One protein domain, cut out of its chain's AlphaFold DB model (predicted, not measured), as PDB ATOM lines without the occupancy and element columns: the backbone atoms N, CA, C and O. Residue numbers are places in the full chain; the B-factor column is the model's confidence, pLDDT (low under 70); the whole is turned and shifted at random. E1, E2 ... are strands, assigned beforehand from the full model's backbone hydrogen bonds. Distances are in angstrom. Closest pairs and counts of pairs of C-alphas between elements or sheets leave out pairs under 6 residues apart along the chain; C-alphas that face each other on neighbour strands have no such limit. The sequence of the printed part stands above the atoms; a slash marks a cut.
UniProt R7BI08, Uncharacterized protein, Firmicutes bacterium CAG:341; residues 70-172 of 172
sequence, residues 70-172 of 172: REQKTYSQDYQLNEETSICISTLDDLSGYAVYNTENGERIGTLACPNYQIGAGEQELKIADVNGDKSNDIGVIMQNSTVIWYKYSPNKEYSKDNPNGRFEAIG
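Overview. This is residues 70 to 172 of the 172 residues of an uncharacterized protein of Firmicutes bacterium CAG:341 (UniProt R7BI08). With little regular structure, this is a small sandwich of two twisted sheets face to face, E1 E2 E3 and E4 E5 E6 E7, with long loops round them. Each is a meander, each strand the antiparallel neighbour of the one before. The seven named strands, an all-strand class, hold 37 of 103 printed residues; the whole is compact, radius of gyration of the C-alphas 12.6 A, spanning 33 by 30 by 26 A.

Arrangement. E1, residues 86 to 91, pairs with E2, residues 97 to 102, as a hairpin, N 88 to O 101 2.9 A. E3, residues 108 to 113, makes a hairpin with E2, N 100 to O 110 2.9 A. E4, residues 126 to 129, E5, 138 to 142, E6, 148 to 153, and E7, 168 to 171, form successive hairpins: N 127 to O 140, N 141 to O 149 and N 152 to O 169, each 2.8 A. The closest C-alphas of E3 and E7, Gly 110 and Phe 168, are 6.3 A apart.

Along the chain. E1 runs 17.3 A from C-alpha 86 at (-44.284, -59.713, -28.326) to C-alpha 91 at (-47.629, -45.269, -37.240); E7 ends at C-alpha 171 at (-29.405, -46.296, -28.030).

Size, cuts and confidence. The printed part has no cut. Links E3 to E4 and E6 to E7 are long. Confidence is under 70 in 15 residues, among them 70 to 74.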
ATOM      1  N   ARG A  70     -55.855 -56.160 -33.595       66.25
ATOM      2  CA  ARG A  70     -55.227 -56.858 -34.725       66.25
ATOM      3  C   ARG A  70     -55.982 -56.684 -36.049       66.25
ATOM      4  O   ARG A  70     -55.402 -56.890 -37.107       66.25
ATOM      5  N   GLU A  71     -57.263 -56.316 -36.012       66.25
ATOM      6  CA  GLU A  71     -58.091 -56.057 -37.202       66.25
ATOM      7  C   GLU A  71     -58.077 -54.579 -37.625       66.25
ATOM      8  O   GLU A  71     -58.697 -54.201 -38.624       66.25
ATOM      9  N   GLN A  72     -57.381 -53.716 -36.883       64.56
ATOM     10  CA  GLN A  72     -57.251 -52.316 -37.262       64.56
ATOM     11  C   GLN A  72     -56.238 -52.158 -38.396       64.56
ATOM     12  O   GLN A  72     -55.168 -52.758 -38.388       64.56
ATOM     13  N   LYS A  73     -56.560 -51.294 -39.367       55.28
ATOM     14  CA  LYS A  73     -55.736 -51.049 -40.567       55.28
ATOM     15  C   LYS A  73     -54.306 -50.571 -40.278       55.28
ATOM     16  O   LYS A  73     -53.496 -50.555 -41.195       55.28
ATOM     17  N   THR A  74     -54.022 -50.133 -39.055       66.00
ATOM     18  CA  THR A  74     -52.709 -49.629 -38.640       66.00
ATOM     19  C   THR A  74     -51.866 -50.655 -37.887       66.00
ATOM     20  O   THR A  74     -50.710 -50.355 -37.597       66.00
ATOM     21  N   TYR A  75     -52.409 -51.840 -37.583       73.31
ATOM     22  CA  TYR A  75     -51.641 -52.939 -37.010       73.31
ATOM     23  C   TYR A  75     -50.582 -53.412 -38.012       73.31
ATOM     24  O   TYR A  75     -50.871 -53.628 -39.189       73.31
ATOM     25  N   SER A  76     -49.356 -53.554 -37.521       82.00
ATOM     26  CA  SER A  76     -48.221 -54.071 -38.274       82.00
ATOM     27  C   SER A  76     -48.259 -55.607 -38.370       82.00
ATOM     28  O   SER A  76     -49.198 -56.212 -38.872       82.00
ATOM     29  N   GLN A  77     -47.217 -56.246 -37.851       86.44
ATOM     30  CA  GLN A  77     -47.134 -57.649 -37.474       86.44
ATOM     31  C   GLN A  77     -46.686 -57.750 -36.009       86.44
ATOM     32  O   GLN A  77     -46.398 -56.724 -35.379       86.44
ATOM     33  N   ASP A  78     -46.603 -58.976 -35.496       89.94
ATOM     34  CA  ASP A  78     -46.025 -59.274 -34.187       89.94
ATOM     35  C   ASP A  78     -44.490 -59.344 -34.290       89.94
ATOM     36  O   ASP A  78     -43.937 -60.056 -35.129       89.94
ATOM     37  N   TYR A  79     -43.806 -58.609 -33.419       90.75
ATOM     38  CA  TYR A  79     -42.355 -58.588 -33.278       90.75
ATOM     39  C   TYR A  79     -41.968 -59.138 -31.908       90.75
ATOM     40  O   TYR A  79     -42.354 -58.591 -30.873       90.75
ATOM     41  N   GLN A  80     -41.166 -60.202 -31.895       91.62
ATOM     42  CA  GLN A  80     -40.731 -60.841 -30.657       91.62
ATOM     43  C   GLN A  80     -39.555 -60.082 -30.029       91.62
ATOM     44  O   GLN A  80     -38.478 -59.992 -30.625       91.62
ATOM     45  N   LEU A  81     -39.737 -59.584 -28.803       89.88
ATOM     46  CA  LEU A  81     -38.661 -58.943 -28.041       89.88
ATOM     47  C   LEU A  81     -37.883 -59.955 -27.197       89.88
ATOM     48  O   LEU A  81     -36.660 -59.925 -27.164       89.88
ATOM     49  N   ASN A  82     -38.578 -60.876 -26.535       88.56
ATOM     50  CA  ASN A  82     -37.992 -61.975 -25.758       88.56
ATOM     51  C   ASN A  82     -38.998 -63.135 -25.675       88.56
ATOM     52  O   ASN A  82     -40.025 -63.066 -26.329       88.56
ATOM     53  N   GLU A  83     -38.754 -64.190 -24.896       86.44
ATOM     54  CA  GLU A  83     -39.667 -65.350 -24.820       86.44
ATOM     55  C   GLU A  83     -41.089 -65.012 -24.328       86.44
ATOM     56  O   GLU A  83     -42.039 -65.704 -24.684       86.44
ATOM     57  N   GLU A  84     -41.252 -63.936 -23.554       87.31
ATOM     58  CA  GLU A  84     -42.515 -63.573 -22.895       87.31
ATOM     59  C   GLU A  84     -43.230 -62.392 -23.564       87.31
ATOM     60  O   GLU A  84     -44.440 -62.238 -23.439       87.31
ATOM     61  N   THR A  85     -42.493 -61.527 -24.262       89.25
ATOM     62  CA  THR A  85     -43.010 -60.268 -24.803       89.25
ATOM     63  C   THR A  85     -42.950 -60.259 -26.322       89.25
ATOM     64  O   THR A  85     -41.871 -60.299 -26.923       89.25
ATOM     65  N   SER A  86     -44.121 -60.082 -26.925       91.88
ATOM     66  CA  SER A  86     -44.284 -59.713 -28.326       91.88
ATOM     67  C   SER A  86     -45.039 -58.389 -28.432       91.88
ATOM     68  O   SER A  86     -45.857 -58.037 -27.572       91.88
ATOM     69  N   ILE A  87     -44.701 -57.614 -29.457       91.00
ATOM     70  CA  ILE A  87     -45.207 -56.261 -29.659       91.00
ATOM     71  C   ILE A  87     -45.686 -56.054 -31.089       91.00
ATOM     72  O   ILE A  87     -45.235 -56.715 -32.016       91.00
ATOM     73  N   CYS A  88     -46.548 -55.071 -31.281       89.19
ATOM     74  CA  CYS A  88     -46.873 -54.542 -32.594       89.19
ATOM     75  C   CYS A  88     -46.792 -53.024 -32.564       89.19
ATOM     76  O   CYS A  88     -46.845 -52.400 -31.498       89.19
ATOM     77  N   ILE A  89     -46.694 -52.423 -33.741       87.69
ATOM     78  CA  ILE A  89     -46.603 -50.980 -33.884       87.69
ATOM     79  C   ILE A  89     -47.753 -50.414 -34.704       87.69
ATOM     80  O   ILE A  89     -48.346 -51.094 -35.537       87.69
ATOM     81  N   SER A  90     -48.036 -49.140 -34.455       83.81
ATOM     82  CA  SER A  90     -48.886 -48.295 -35.286       83.81
ATOM     83  C   SER A  90     -48.132 -47.010 -35.586       83.81
ATOM     84  O   SER A  90     -47.486 -46.437 -34.706       83.81
ATOM     85  N   THR A  91     -48.200 -46.559 -36.833       82.12
ATOM     86  CA  THR A  91     -47.629 -45.269 -37.240       82.12
ATOM     87  C   THR A  91     -48.345 -44.134 -36.510       82.12
ATOM     88  O   THR A  91     -49.565 -44.179 -36.370       82.12
ATOM     89  N   LEU A  92     -47.588 -43.150 -36.026       79.88
ATOM     90  CA  LEU A  92     -48.150 -41.924 -35.454       79.88
ATOM     91  C   LEU A  92     -48.685 -41.012 -36.564       79.88
ATOM     92  O   LEU A  92     -48.107 -40.962 -37.651       79.88
ATOM     93  N   ASP A  93     -49.746 -40.258 -36.275       77.25
ATOM     94  CA  ASP A  93     -50.445 -39.425 -37.267       77.25
ATOM     95  C   ASP A  93     -49.540 -38.360 -37.918       77.25
ATOM     96  O   ASP A  93     -49.733 -37.986 -39.076       77.25
ATOM     97  N   ASP A  94     -48.524 -37.889 -37.196       76.00
ATOM     98  CA  ASP A  94     -47.565 -36.880 -37.651       76.00
ATOM     99  C   ASP A  94     -46.289 -37.467 -38.287       76.00
ATOM    100  O   ASP A  94     -45.371 -36.719 -38.631       76.00
ATOM    101  N   LEU A  95     -46.218 -38.796 -38.451       76.31
ATOM    102  CA  LEU A  95     -45.035 -39.527 -38.927       76.31
ATOM    103  C   LEU A  95     -43.773 -39.255 -38.089       76.31
ATOM    104  O   LEU A  95     -42.649 -39.395 -38.580       76.31
ATOM    105  N   SER A  96     -43.938 -38.885 -36.816       80.81
ATOM    106  CA  SER A  96     -42.827 -38.699 -35.878       80.81
ATOM    107  C   SER A  96     -42.348 -40.007 -35.251       80.81
ATOM    108  O   SER A  96     -41.508 -39.975 -34.357       80.81
ATOM    109  N   GLY A  97     -42.855 -41.164 -35.685       86.31
ATOM    110  CA  GLY A  97     -42.457 -42.469 -35.169       86.31
ATOM    111  C   GLY A  97     -43.622 -43.442 -35.053       86.31
ATOM    112  O   GLY A  97     -44.577 -43.393 -35.832       86.31
ATOM    113  N   TYR A  98     -43.537 -44.325 -34.057       87.31
ATOM    114  CA  TYR A  98     -44.504 -45.402 -33.855       87.31
ATOM    115  C   TYR A  98     -44.997 -45.477 -32.412       87.31
ATOM    116  O   TYR A  98     -44.206 -45.381 -31.474       87.31
ATOM    117  N   ALA A  99     -46.289 -45.726 -32.221       87.31
ATOM    118  CA  ALA A  99     -46.808 -46.228 -30.954       87.31
ATOM    119  C   ALA A  99     -46.601 -47.744 -30.879       87.31
ATOM    120  O   ALA A  99     -46.786 -48.440 -31.877       87.31
ATOM    121  N   VAL A 100     -46.233 -48.245 -29.699       89.31
ATOM    122  CA  VAL A 100     -45.941 -49.663 -29.465       89.31
ATOM    123  C   VAL A 100     -46.963 -50.260 -28.516       89.31
ATOM    124  O   VAL A 100     -47.217 -49.705 -27.442       89.31
ATOM    125  N   TYR A 101     -47.498 -51.417 -28.886       88.12
ATOM    126  CA  TYR A 101     -48.519 -52.125 -28.129       88.12
ATOM    127  C   TYR A 101     -48.080 -53.555 -27.831       88.12
ATOM    128  O   TYR A 101     -47.422 -54.191 -28.652       88.12
ATOM    129  N   ASN A 102     -48.443 -54.057 -26.655       87.94
ATOM    130  CA  ASN A 102     -48.276 -55.455 -26.289       87.94
ATOM    131  C   ASN A 102     -49.306 -56.301 -27.050       87.94
ATOM    132  O   ASN A 102     -50.501 -56.005 -27.045       87.94
ATOM    133  N   THR A 103     -48.843 -57.368 -27.697       88.38
ATOM    134  CA  THR A 103     -49.687 -58.183 -28.573       88.38
ATOM    135  C   THR A 103     -50.580 -59.189 -27.855       88.38
ATOM    136  O   THR A 103     -51.386 -59.868 -28.491       88.38
ATOM    137  N   GLU A 104     -50.409 -59.353 -26.549       85.31
ATOM    138  CA  GLU A 104     -51.245 -60.215 -25.716       85.31
ATOM    139  C   GLU A 104     -52.555 -59.510 -25.348       85.31
ATOM    140  O   GLU A 104     -53.637 -60.073 -25.501       85.31
ATOM    141  N   ASN A 105     -52.464 -58.253 -24.906       83.25
ATOM    142  CA  ASN A 105     -53.584 -57.510 -24.325       83.25
ATOM    143  C   ASN A 105     -53.954 -56.222 -25.092       83.25
ATOM    144  O   ASN A 105     -54.978 -55.615 -24.784       83.25
ATOM    145  N   GLY A 106     -53.169 -55.810 -26.094       80.81
ATOM    146  CA  GLY A 106     -53.377 -54.572 -26.859       80.81
ATOM    147  C   GLY A 106     -52.998 -53.292 -26.109       80.81
ATOM    148  O   GLY A 106     -53.306 -52.191 -26.565       80.81
ATOM    149  N   GLU A 107     -52.354 -53.407 -24.948       84.44
ATOM    150  CA  GLU A 107     -51.955 -52.269 -24.125       84.44
ATOM    151  C   GLU A 107     -50.812 -51.496 -24.778       84.44
ATOM    152  O   GLU A 107     -49.828 -52.083 -25.228       84.44
ATOM    153  N   ARG A 108     -50.896 -50.162 -24.788       85.69
ATOM    154  CA  ARG A 108     -49.777 -49.324 -25.228       85.69
ATOM    155  C   ARG A 108     -48.664 -49.353 -24.182       85.69
ATOM    156  O   ARG A 108     -48.860 -48.900 -23.061       85.69
ATOM    157  N   ILE A 109     -47.483 -49.813 -24.581       88.50
ATOM    158  CA  ILE A 109     -46.313 -49.974 -23.700       88.50
ATOM    159  C   ILE A 109     -45.172 -48.997 -24.014       88.50
ATOM    160  O   ILE A 109     -44.157 -48.974 -23.310       88.50
ATOM    161  N   GLY A 110     -45.326 -48.167 -25.047       89.50
ATOM    162  CA  GLY A 110     -44.373 -47.107 -25.340       89.50
ATOM    163  C   GLY A 110     -44.582 -46.409 -26.677       89.50
ATOM    164  O   GLY A 110     -45.580 -46.608 -27.374       89.50
ATOM    165  N   THR A 111     -43.602 -45.575 -27.010       89.38
ATOM    166  CA  THR A 111     -43.524 -44.812 -28.257       89.38
ATOM    167  C   THR A 111     -42.076 -44.797 -28.730       89.38
ATOM    168  O   THR A 111     -41.171 -44.494 -27.956       89.38
ATOM    169  N   LEU A 112     -41.851 -45.103 -30.002       89.25
ATOM    170  CA  LEU A 112     -40.551 -44.998 -30.662       89.25
ATOM    171  C   LEU A 112     -40.467 -43.629 -31.337       89.25
ATOM    172  O   LEU A 112     -40.704 -43.496 -32.537       89.25
ATOM    173  N   ALA A 113     -40.217 -42.596 -30.533       85.31
ATOM    174  CA  ALA A 113     -40.223 -41.211 -30.992       85.31
ATOM    175  C   ALA A 113     -38.968 -40.872 -31.811       85.31
ATOM    176  O   ALA A 113     -37.842 -40.996 -31.326       85.31
ATOM    177  N   CYS A 114     -39.185 -40.363 -33.019       80.62
ATOM    178  CA  CYS A 114     -38.208 -40.001 -34.042       80.62
ATOM    179  C   CYS A 114     -38.224 -38.473 -34.309       80.62
ATOM    180  O   CYS A 114     -38.467 -38.041 -35.432       80.62
ATOM    181  N   PRO A 115     -37.961 -37.606 -33.311       66.06
ATOM    182  CA  PRO A 115     -38.306 -36.175 -33.356       66.06
ATOM    183  C   PRO A 115     -37.598 -35.340 -34.437       66.06
ATOM    184  O   PRO A 115     -38.052 -34.244 -34.749       66.06
ATOM    185  N   ASN A 116     -36.501 -35.837 -35.016       67.94
ATOM    186  CA  ASN A 116     -35.721 -35.125 -36.036       67.94
ATOM    187  C   ASN A 116     -35.814 -35.760 -37.431       67.94
ATOM    188  O   ASN A 116     -35.133 -35.310 -38.352       67.94
ATOM    189  N   TYR A 117     -36.609 -36.821 -37.587       64.00
ATOM    190  CA  TYR A 117     -36.619 -37.633 -38.798       64.00
ATOM    191  C   TYR A 117     -38.042 -38.076 -39.125       64.00
ATOM    192  O   TYR A 117     -38.741 -38.609 -38.271       64.00
ATOM    193  N   GLN A 118     -38.464 -37.889 -40.376       69.56
ATOM    194  CA  GLN A 118     -39.704 -38.497 -40.845       69.56
ATOM    195  C   GLN A 118     -39.457 -39.977 -41.131       69.56
ATOM    196  O   GLN A 118     -38.513 -40.334 -41.849       69.56
ATOM    197  N   ILE A 119     -40.318 -40.836 -40.586       75.38
ATOM    198  CA  ILE A 119     -40.381 -42.236 -41.008       75.38
ATOM    199  C   ILE A 119     -40.979 -42.313 -42.420       75.38
ATOM    200  O   ILE A 119     -41.715 -41.429 -42.870       75.38
ATOM    201  N   GLY A 120     -40.593 -43.331 -43.186       64.31
ATOM    202  CA  GLY A 120     -41.159 -43.547 -44.517       64.31
ATOM    203  C   GLY A 120     -42.619 -43.985 -44.405       64.31
ATOM    204  O   GLY A 120     -42.927 -44.864 -43.611       64.31
ATOM    205  N   ALA A 121     -43.513 -43.430 -45.228       56.84
ATOM    206  CA  ALA A 121     -44.924 -43.842 -45.299       56.84
ATOM    207  C   ALA A 121     -45.139 -45.214 -45.994       56.84
ATOM    208  O   ALA A 121     -46.241 -45.507 -46.454       56.84
ATOM    209  N   GLY A 122     -44.071 -46.008 -46.148       59.53
ATOM    210  CA  GLY A 122     -44.062 -47.309 -46.822       59.53
ATOM    211  C   GLY A 122     -44.289 -48.481 -45.867       59.53
ATOM    212  O   GLY A 122     -44.702 -48.288 -44.724       59.53
ATOM    213  N   GLU A 123     -44.017 -49.702 -46.339       59.41
ATOM    214  CA  GLU A 123     -44.068 -50.910 -45.509       59.41
ATOM    215  C   GLU A 123     -43.225 -50.715 -44.239       59.41
ATOM    216  O   GLU A 123     -42.073 -50.281 -44.289       59.41
ATOM    217  N   GLN A 124     -43.854 -50.956 -43.089       68.56
ATOM    218  CA  GLN A 124     -43.296 -50.702 -41.765       68.56
ATOM    219  C   GLN A 124     -42.225 -51.752 -41.447       68.56
ATOM    220  O   GLN A 124     -42.489 -52.723 -40.742       68.56
ATOM    221  N   GLU A 125     -41.017 -51.580 -41.976       72.12
ATOM    222  CA  GLU A 125     -39.894 -52.461 -41.666       72.12
ATOM    223  C   GLU A 125     -39.141 -51.958 -40.430       72.12
ATOM    224  O   GLU A 125     -38.342 -51.020 -40.480       72.12
ATOM    225  N   LEU A 126     -39.397 -52.608 -39.294       87.00
ATOM    226  CA  LEU A 126     -38.526 -52.525 -38.127       87.00
ATOM    227  C   LEU A 126     -37.400 -53.553 -38.245       87.00
ATOM    228  O   LEU A 126     -37.601 -54.668 -38.729       87.00
ATOM    229  N   LYS A 127     -36.220 -53.213 -37.727       90.12
ATOM    230  CA  LYS A 127     -35.166 -54.191 -37.442       90.12
ATOM    231  C   LYS A 127     -35.313 -54.694 -36.017       90.12
ATOM    232  O   LYS A 127     -35.533 -53.899 -35.113       90.12
ATOM    233  N   ILE A 128     -35.146 -55.993 -35.825       91.38
ATOM    234  CA  ILE A 128     -35.188 -56.638 -34.513       91.38
ATOM    235  C   ILE A 128     -33.858 -57.352 -34.317       91.38
ATOM    236  O   ILE A 128     -33.502 -58.220 -35.116       91.38
ATOM    237  N   ALA A 129     -33.102 -56.944 -33.305       91.44
ATOM    238  CA  ALA A 129     -31.833 -57.569 -32.949       91.44
ATOM    239  C   ALA A 129     -31.439 -57.170 -31.529       91.44
ATOM    240  O   ALA A 129     -31.638 -56.024 -31.149       91.44
ATOM    241  N   ASP A 130     -30.830 -58.080 -30.779       91.38
ATOM    242  CA  ASP A 130     -30.099 -57.735 -29.557       91.38
ATOM    243  C   ASP A 130     -28.796 -57.013 -29.951       91.38
ATOM    244  O   ASP A 130     -27.824 -57.649 -30.372       91.38
ATOM    245  N   VAL A 131     -28.795 -55.676 -29.905       91.12
ATOM    246  CA  VAL A 131     -27.613 -54.871 -30.261       91.12
ATOM    247  C   VAL A 131     -26.781 -54.492 -29.042       91.12
ATOM    248  O   VAL A 131     -25.629 -54.078 -29.194       91.12
ATOM    249  N   ASN A 132     -27.342 -54.629 -27.841       88.88
ATOM    250  CA  ASN A 132     -26.722 -54.195 -26.596       88.88
ATOM    251  C   ASN A 132     -26.151 -55.367 -25.749       88.88
ATOM    252  O   ASN A 132     -25.353 -55.129 -24.839       88.88
ATOM    253  N   GLY A 133     -26.491 -56.617 -26.081       86.44
ATOM    254  CA  GLY A 133     -26.030 -57.849 -25.437       86.44
ATOM    255  C   GLY A 133     -26.810 -58.272 -24.184       86.44
ATOM    256  O   GLY A 133     -26.305 -59.102 -23.418       86.44
ATOM    257  N   ASP A 134     -27.993 -57.708 -23.930       87.12
ATOM    258  CA  ASP A 134     -28.817 -57.986 -22.744       87.12
ATOM    259  C   ASP A 134     -29.759 -59.193 -22.898       87.12
ATOM    260  O   ASP A 134     -30.476 -59.537 -21.951       87.12
ATOM    261  N   LYS A 135     -29.687 -59.899 -24.036       86.44
ATOM    262  CA  LYS A 135     -30.514 -61.062 -24.400       86.44
ATOM    263  C   LYS A 135     -31.987 -60.739 -24.656       86.44
ATOM    264  O   LYS A 135     -32.787 -61.667 -24.785       86.44
ATOM    265  N   SER A 136     -32.353 -59.464 -24.735       89.31
ATOM    266  CA  SER A 136     -33.619 -59.008 -25.296       89.31
ATOM    267  C   SER A 136     -33.354 -58.363 -26.650       89.31
ATOM    268  O   SER A 136     -32.345 -57.702 -26.862       89.31
ATOM    269  N   ASN A 137     -34.263 -58.561 -27.598       92.31
ATOM    270  CA  ASN A 137     -34.153 -57.865 -28.864       92.31
ATOM    271  C   ASN A 137     -34.500 -56.386 -28.685       92.31
ATOM    272  O   ASN A 137     -35.532 -56.027 -28.110       92.31
ATOM    273  N   ASP A 138     -33.665 -55.547 -29.277       92.88
ATOM    274  CA  ASP A 138     -33.874 -54.121 -29.440       92.88
ATOM    275  C   ASP A 138     -34.602 -53.842 -30.766       92.88
ATOM    276  O   ASP A 138     -34.619 -54.663 -31.693       92.88
ATOM    277  N   ILE A 139     -35.195 -52.652 -30.871       93.06
ATOM    278  CA  ILE A 139     -35.978 -52.233 -32.036       93.06
ATOM    279  C   ILE A 139     -35.229 -51.156 -32.810       93.06
ATOM    280  O   ILE A 139     -34.993 -50.064 -32.303       93.06
ATOM    281  N   GLY A 140     -34.908 -51.436 -34.066       92.06
ATOM    282  CA  GLY A 140     -34.351 -50.484 -35.015       92.06
ATOM    283  C   GLY A 140     -35.436 -49.881 -35.899       92.06
ATOM    284  O   GLY A 140     -36.013 -50.571 -36.737       92.06
ATOM    285  N   VAL A 141     -35.681 -48.580 -35.763       89.56
ATOM    286  CA  VAL A 141     -36.566 -47.816 -36.648       89.56
ATOM    287  C   VAL A 141     -35.774 -47.304 -37.848       89.56
ATOM    288  O   VAL A 141     -34.799 -46.569 -37.677       89.56
ATOM    289  N   ILE A 142     -36.192 -47.681 -39.058       86.12
ATOM    290  CA  ILE A 142     -35.570 -47.235 -40.310       86.12
ATOM    291  C   ILE A 142     -36.174 -45.892 -40.739       86.12
ATOM    292  O   ILE A 142     -37.378 -45.756 -40.943       86.12
ATOM    293  N   MET A 143     -35.316 -44.893 -40.912       83.44
ATOM    294  CA  MET A 143     -35.688 -43.552 -41.362       83.44
ATOM    295  C   MET A 143     -35.697 -43.440 -42.889       83.44
ATOM    296  O   MET A 143     -35.049 -44.223 -43.585       83.44
ATOM    297  N   GLN A 144     -36.329 -42.391 -43.429       79.31
ATOM    298  CA  GLN A 144     -36.321 -42.110 -44.877       79.31
ATOM    299  C   GLN A 144     -34.912 -41.987 -45.483       79.31
ATOM    300  O   GLN A 144     -34.696 -42.364 -46.630       79.31
ATOM    301  N   ASN A 145     -33.935 -41.490 -44.719       79.50
ATOM    302  CA  ASN A 145     -32.535 -41.382 -45.152       79.50
ATOM    303  C   ASN A 145     -31.727 -42.683 -44.946       79.50
ATOM    304  O   ASN A 145     -30.498 -42.644 -44.966       79.50
ATOM    305  N   SER A 146     -32.400 -43.808 -44.685       79.94
ATOM    306  CA  SER A 146     -31.806 -45.122 -44.397       79.94
ATOM    307  C   SER A 146     -30.985 -45.214 -43.102       79.94
ATOM    308  O   SER A 146     -30.387 -46.256 -42.831       79.94
ATOM    309  N   THR A 147     -30.975 -44.167 -42.271       84.88
ATOM    310  CA  THR A 147     -30.440 -44.246 -40.902       84.88
ATOM    311  C   THR A 147     -31.346 -45.127 -40.052       84.88
ATOM    312  O   THR A 147     -32.564 -45.099 -40.216       84.88
ATOM    313  N   VAL A 148     -30.763 -45.879 -39.120       87.19
ATOM    314  CA  VAL A 148     -31.519 -46.669 -38.143       87.19
ATOM    315  C   VAL A 148     -31.326 -46.063 -36.761       87.19
ATOM    316  O   VAL A 148     -30.185 -45.906 -36.328       87.19
ATOM    317  N   ILE A 149     -32.422 -45.742 -36.073       88.25
ATOM    318  CA  ILE A 149     -32.385 -45.434 -34.638       88.25
ATOM    319  C   ILE A 149     -32.770 -46.692 -33.876       88.25
ATOM    320  O   ILE A 149     -33.845 -47.246 -34.099       88.25
ATOM    321  N   TRP A 150     -31.890 -47.130 -32.986       91.88
ATOM    322  CA  TRP A 150     -32.124 -48.290 -32.139       91.88
ATOM    323  C   TRP A 150     -32.731 -47.876 -30.806       91.88
ATOM    324  O   TRP A 150     -32.344 -46.864 -30.226       91.88
ATOM    325  N   TYR A 151     -33.663 -48.678 -30.308       93.00
ATOM    326  CA  TYR A 151     -34.282 -48.520 -29.006       93.00
ATOM    327  C   TYR A 151     -34.155 -49.817 -28.236       93.00
ATOM    328  O   TYR A 151     -34.651 -50.851 -28.687       93.00
ATOM    329  N   LYS A 152     -33.543 -49.747 -27.056       93.00
ATOM    330  CA  LYS A 152     -33.488 -50.893 -26.163       93.00
ATOM    331  C   LYS A 152     -34.805 -51.135 -25.457       93.00
ATOM    332  O   LYS A 152     -35.484 -50.177 -25.068       93.00
ATOM    333  N   TYR A 153     -35.139 -52.407 -25.282       91.75
ATOM    334  CA  TYR A 153     -36.302 -52.822 -24.513       91.75
ATOM    335  C   TYR A 153     -35.956 -52.944 -23.024       91.75
ATOM    336  O   TYR A 153     -35.194 -53.801 -22.598       91.75
ATOM    337  N   SER A 154     -36.565 -52.086 -22.213       89.56
ATOM    338  CA  SER A 154     -36.404 -52.009 -20.763       89.56
ATOM    339  C   SER A 154     -37.729 -52.400 -20.084       89.56
ATOM    340  O   SER A 154     -38.541 -51.516 -19.788       89.56
ATOM    341  N   PRO A 155     -37.972 -53.694 -19.784       85.56
ATOM    342  CA  PRO A 155     -39.256 -54.175 -19.251       85.56
ATOM    343  C   PRO A 155     -39.629 -53.572 -17.889       85.56
ATOM    344  O   PRO A 155     -40.802 -53.511 -17.542       85.56
ATOM    345  N   ASN A 156     -38.640 -53.081 -17.137       86.69
ATOM    346  CA  ASN A 156     -38.828 -52.473 -15.817       86.69
ATOM    347  C   ASN A 156     -39.384 -51.040 -15.861       86.69
ATOM    348  O   ASN A 156     -39.562 -50.424 -14.812       86.69
ATOM    349  N   LYS A 157     -39.587 -50.470 -17.054       87.44
ATOM    350  CA  LYS A 157     -40.190 -49.145 -17.217       87.44
ATOM    351  C   LYS A 157     -41.654 -49.263 -17.612       87.44
ATOM    352  O   LYS A 157     -42.084 -50.248 -18.203       87.44
ATOM    353  N   GLU A 158     -42.418 -48.220 -17.326       86.44
ATOM    354  CA  GLU A 158     -43.831 -48.154 -17.685       86.44
ATOM    355  C   GLU A 158     -44.100 -46.965 -18.594       86.44
ATOM    356  O   GLU A 158     -43.466 -45.909 -18.483       86.44
ATOM    357  N   TYR A 159     -45.038 -47.162 -19.517       83.56
ATOM    358  CA  TYR A 159     -45.568 -46.091 -20.340       83.56
ATOM    359  C   TYR A 159     -46.453 -45.176 -19.504       83.56
ATOM    360  O   TYR A 159     -47.357 -45.619 -18.799       83.56
ATOM    361  N   SER A 160     -46.206 -43.878 -19.614       79.75
ATOM    362  CA  SER A 160     -47.052 -42.842 -19.037       79.75
ATOM    363  C   SER A 160     -46.950 -41.579 -19.886       79.75
ATOM    364  O   SER A 160     -46.089 -41.477 -20.759       79.75
ATOM    365  N   LYS A 161     -47.805 -40.586 -19.626       74.25
ATOM    366  CA  LYS A 161     -47.685 -39.282 -20.300       74.25
ATOM    367  C   LYS A 161     -46.339 -38.604 -20.018       74.25
ATOM    368  O   LYS A 161     -45.775 -37.986 -20.911       74.25
ATOM    369  N   ASP A 162     -45.803 -38.781 -18.811       75.31
ATOM    370  CA  ASP A 162     -44.504 -38.229 -18.405       75.31
ATOM    371  C   ASP A 162     -43.312 -39.078 -18.899       75.31
ATOM    372  O   ASP A 162     -42.175 -38.609 -18.916       75.31
ATOM    373  N   ASN A 163     -43.563 -40.328 -19.310       80.06
ATOM    374  CA  ASN A 163     -42.597 -41.227 -19.943       80.06
ATOM    375  C   ASN A 163     -43.188 -41.819 -21.238       80.06
ATOM    376  O   ASN A 163     -43.528 -43.009 -21.281       80.06
ATOM    377  N   PRO A 164     -43.313 -41.016 -22.310       80.38
ATOM    378  CA  PRO A 164     -43.992 -41.437 -23.533       80.38
ATOM    379  C   PRO A 164     -43.265 -42.577 -24.253       80.38
ATOM    380  O   PRO A 164     -43.896 -43.365 -24.958       80.38
ATOM    381  N   ASN A 165     -41.952 -42.714 -24.043       86.31
ATOM    382  CA  ASN A 165     -41.179 -43.828 -24.587       86.31
ATOM    383  C   ASN A 165     -41.444 -45.141 -23.833       86.31
ATOM    384  O   ASN A 165     -41.199 -46.217 -24.371       86.31
ATOM    385  N   GLY A 166     -41.999 -45.073 -22.619       89.38
ATOM    386  CA  GLY A 166     -42.401 -46.230 -21.833       89.38
ATOM    387  C   GLY A 166     -41.258 -47.206 -21.596       89.38
ATOM    388  O   GLY A 166     -40.253 -46.853 -20.975       89.38
ATOM    389  N   ARG A 167     -41.432 -48.426 -22.109       91.25
ATOM    390  CA  ARG A 167     -40.449 -49.518 -22.051       91.25
ATOM    391  C   ARG A 167     -39.267 -49.363 -23.003       91.25
ATOM    392  O   ARG A 167     -38.432 -50.255 -23.039       91.25
ATOM    393  N   PHE A 168     -39.166 -48.275 -23.760       92.06
ATOM    394  CA  PHE A 168     -38.136 -48.117 -24.785       92.06
ATOM    395  C   PHE A 168     -37.188 -46.961 -24.474       92.06
ATOM    396  O   PHE A 168     -37.594 -45.902 -23.996       92.06
ATOM    397  N   GLU A 169     -35.902 -47.144 -24.764       89.94
ATOM    398  CA  GLU A 169     -34.887 -46.100 -24.608       89.94
ATOM    399  C   GLU A 169     -33.987 -46.067 -25.836       89.94
ATOM    400  O   GLU A 169     -33.469 -47.101 -26.239       89.94
ATOM    401  N   ALA A 170     -33.775 -44.890 -26.423       86.56
ATOM    402  CA  ALA A 170     -32.893 -44.763 -27.579       86.56
ATOM    403  C   ALA A 170     -31.449 -45.151 -27.214       86.56
ATOM    404  O   ALA A 170     -30.921 -44.723 -26.183       86.56
ATOM    405  N   ILE A 171     -30.821 -45.941 -28.078       83.06
ATOM    406  CA  ILE A 171     -29.405 -46.296 -28.030       83.06
ATOM    407  C   ILE A 171     -28.679 -45.282 -28.920       83.06
ATOM    408  O   ILE A 171     -28.988 -45.165 -30.108       83.06
ATOM    409  N   GLY A 172     -27.794 -44.494 -28.308       64.31
ATOM    410  CA  GLY A 172     -26.994 -43.464 -28.979       64.31
ATOM    411  C   GLY A 172     -25.676 -43.986 -29.522       64.31
ATOM    412  O   GLY A 172     -25.162 -44.978 -28.958       64.31
TER     413      GLY A 172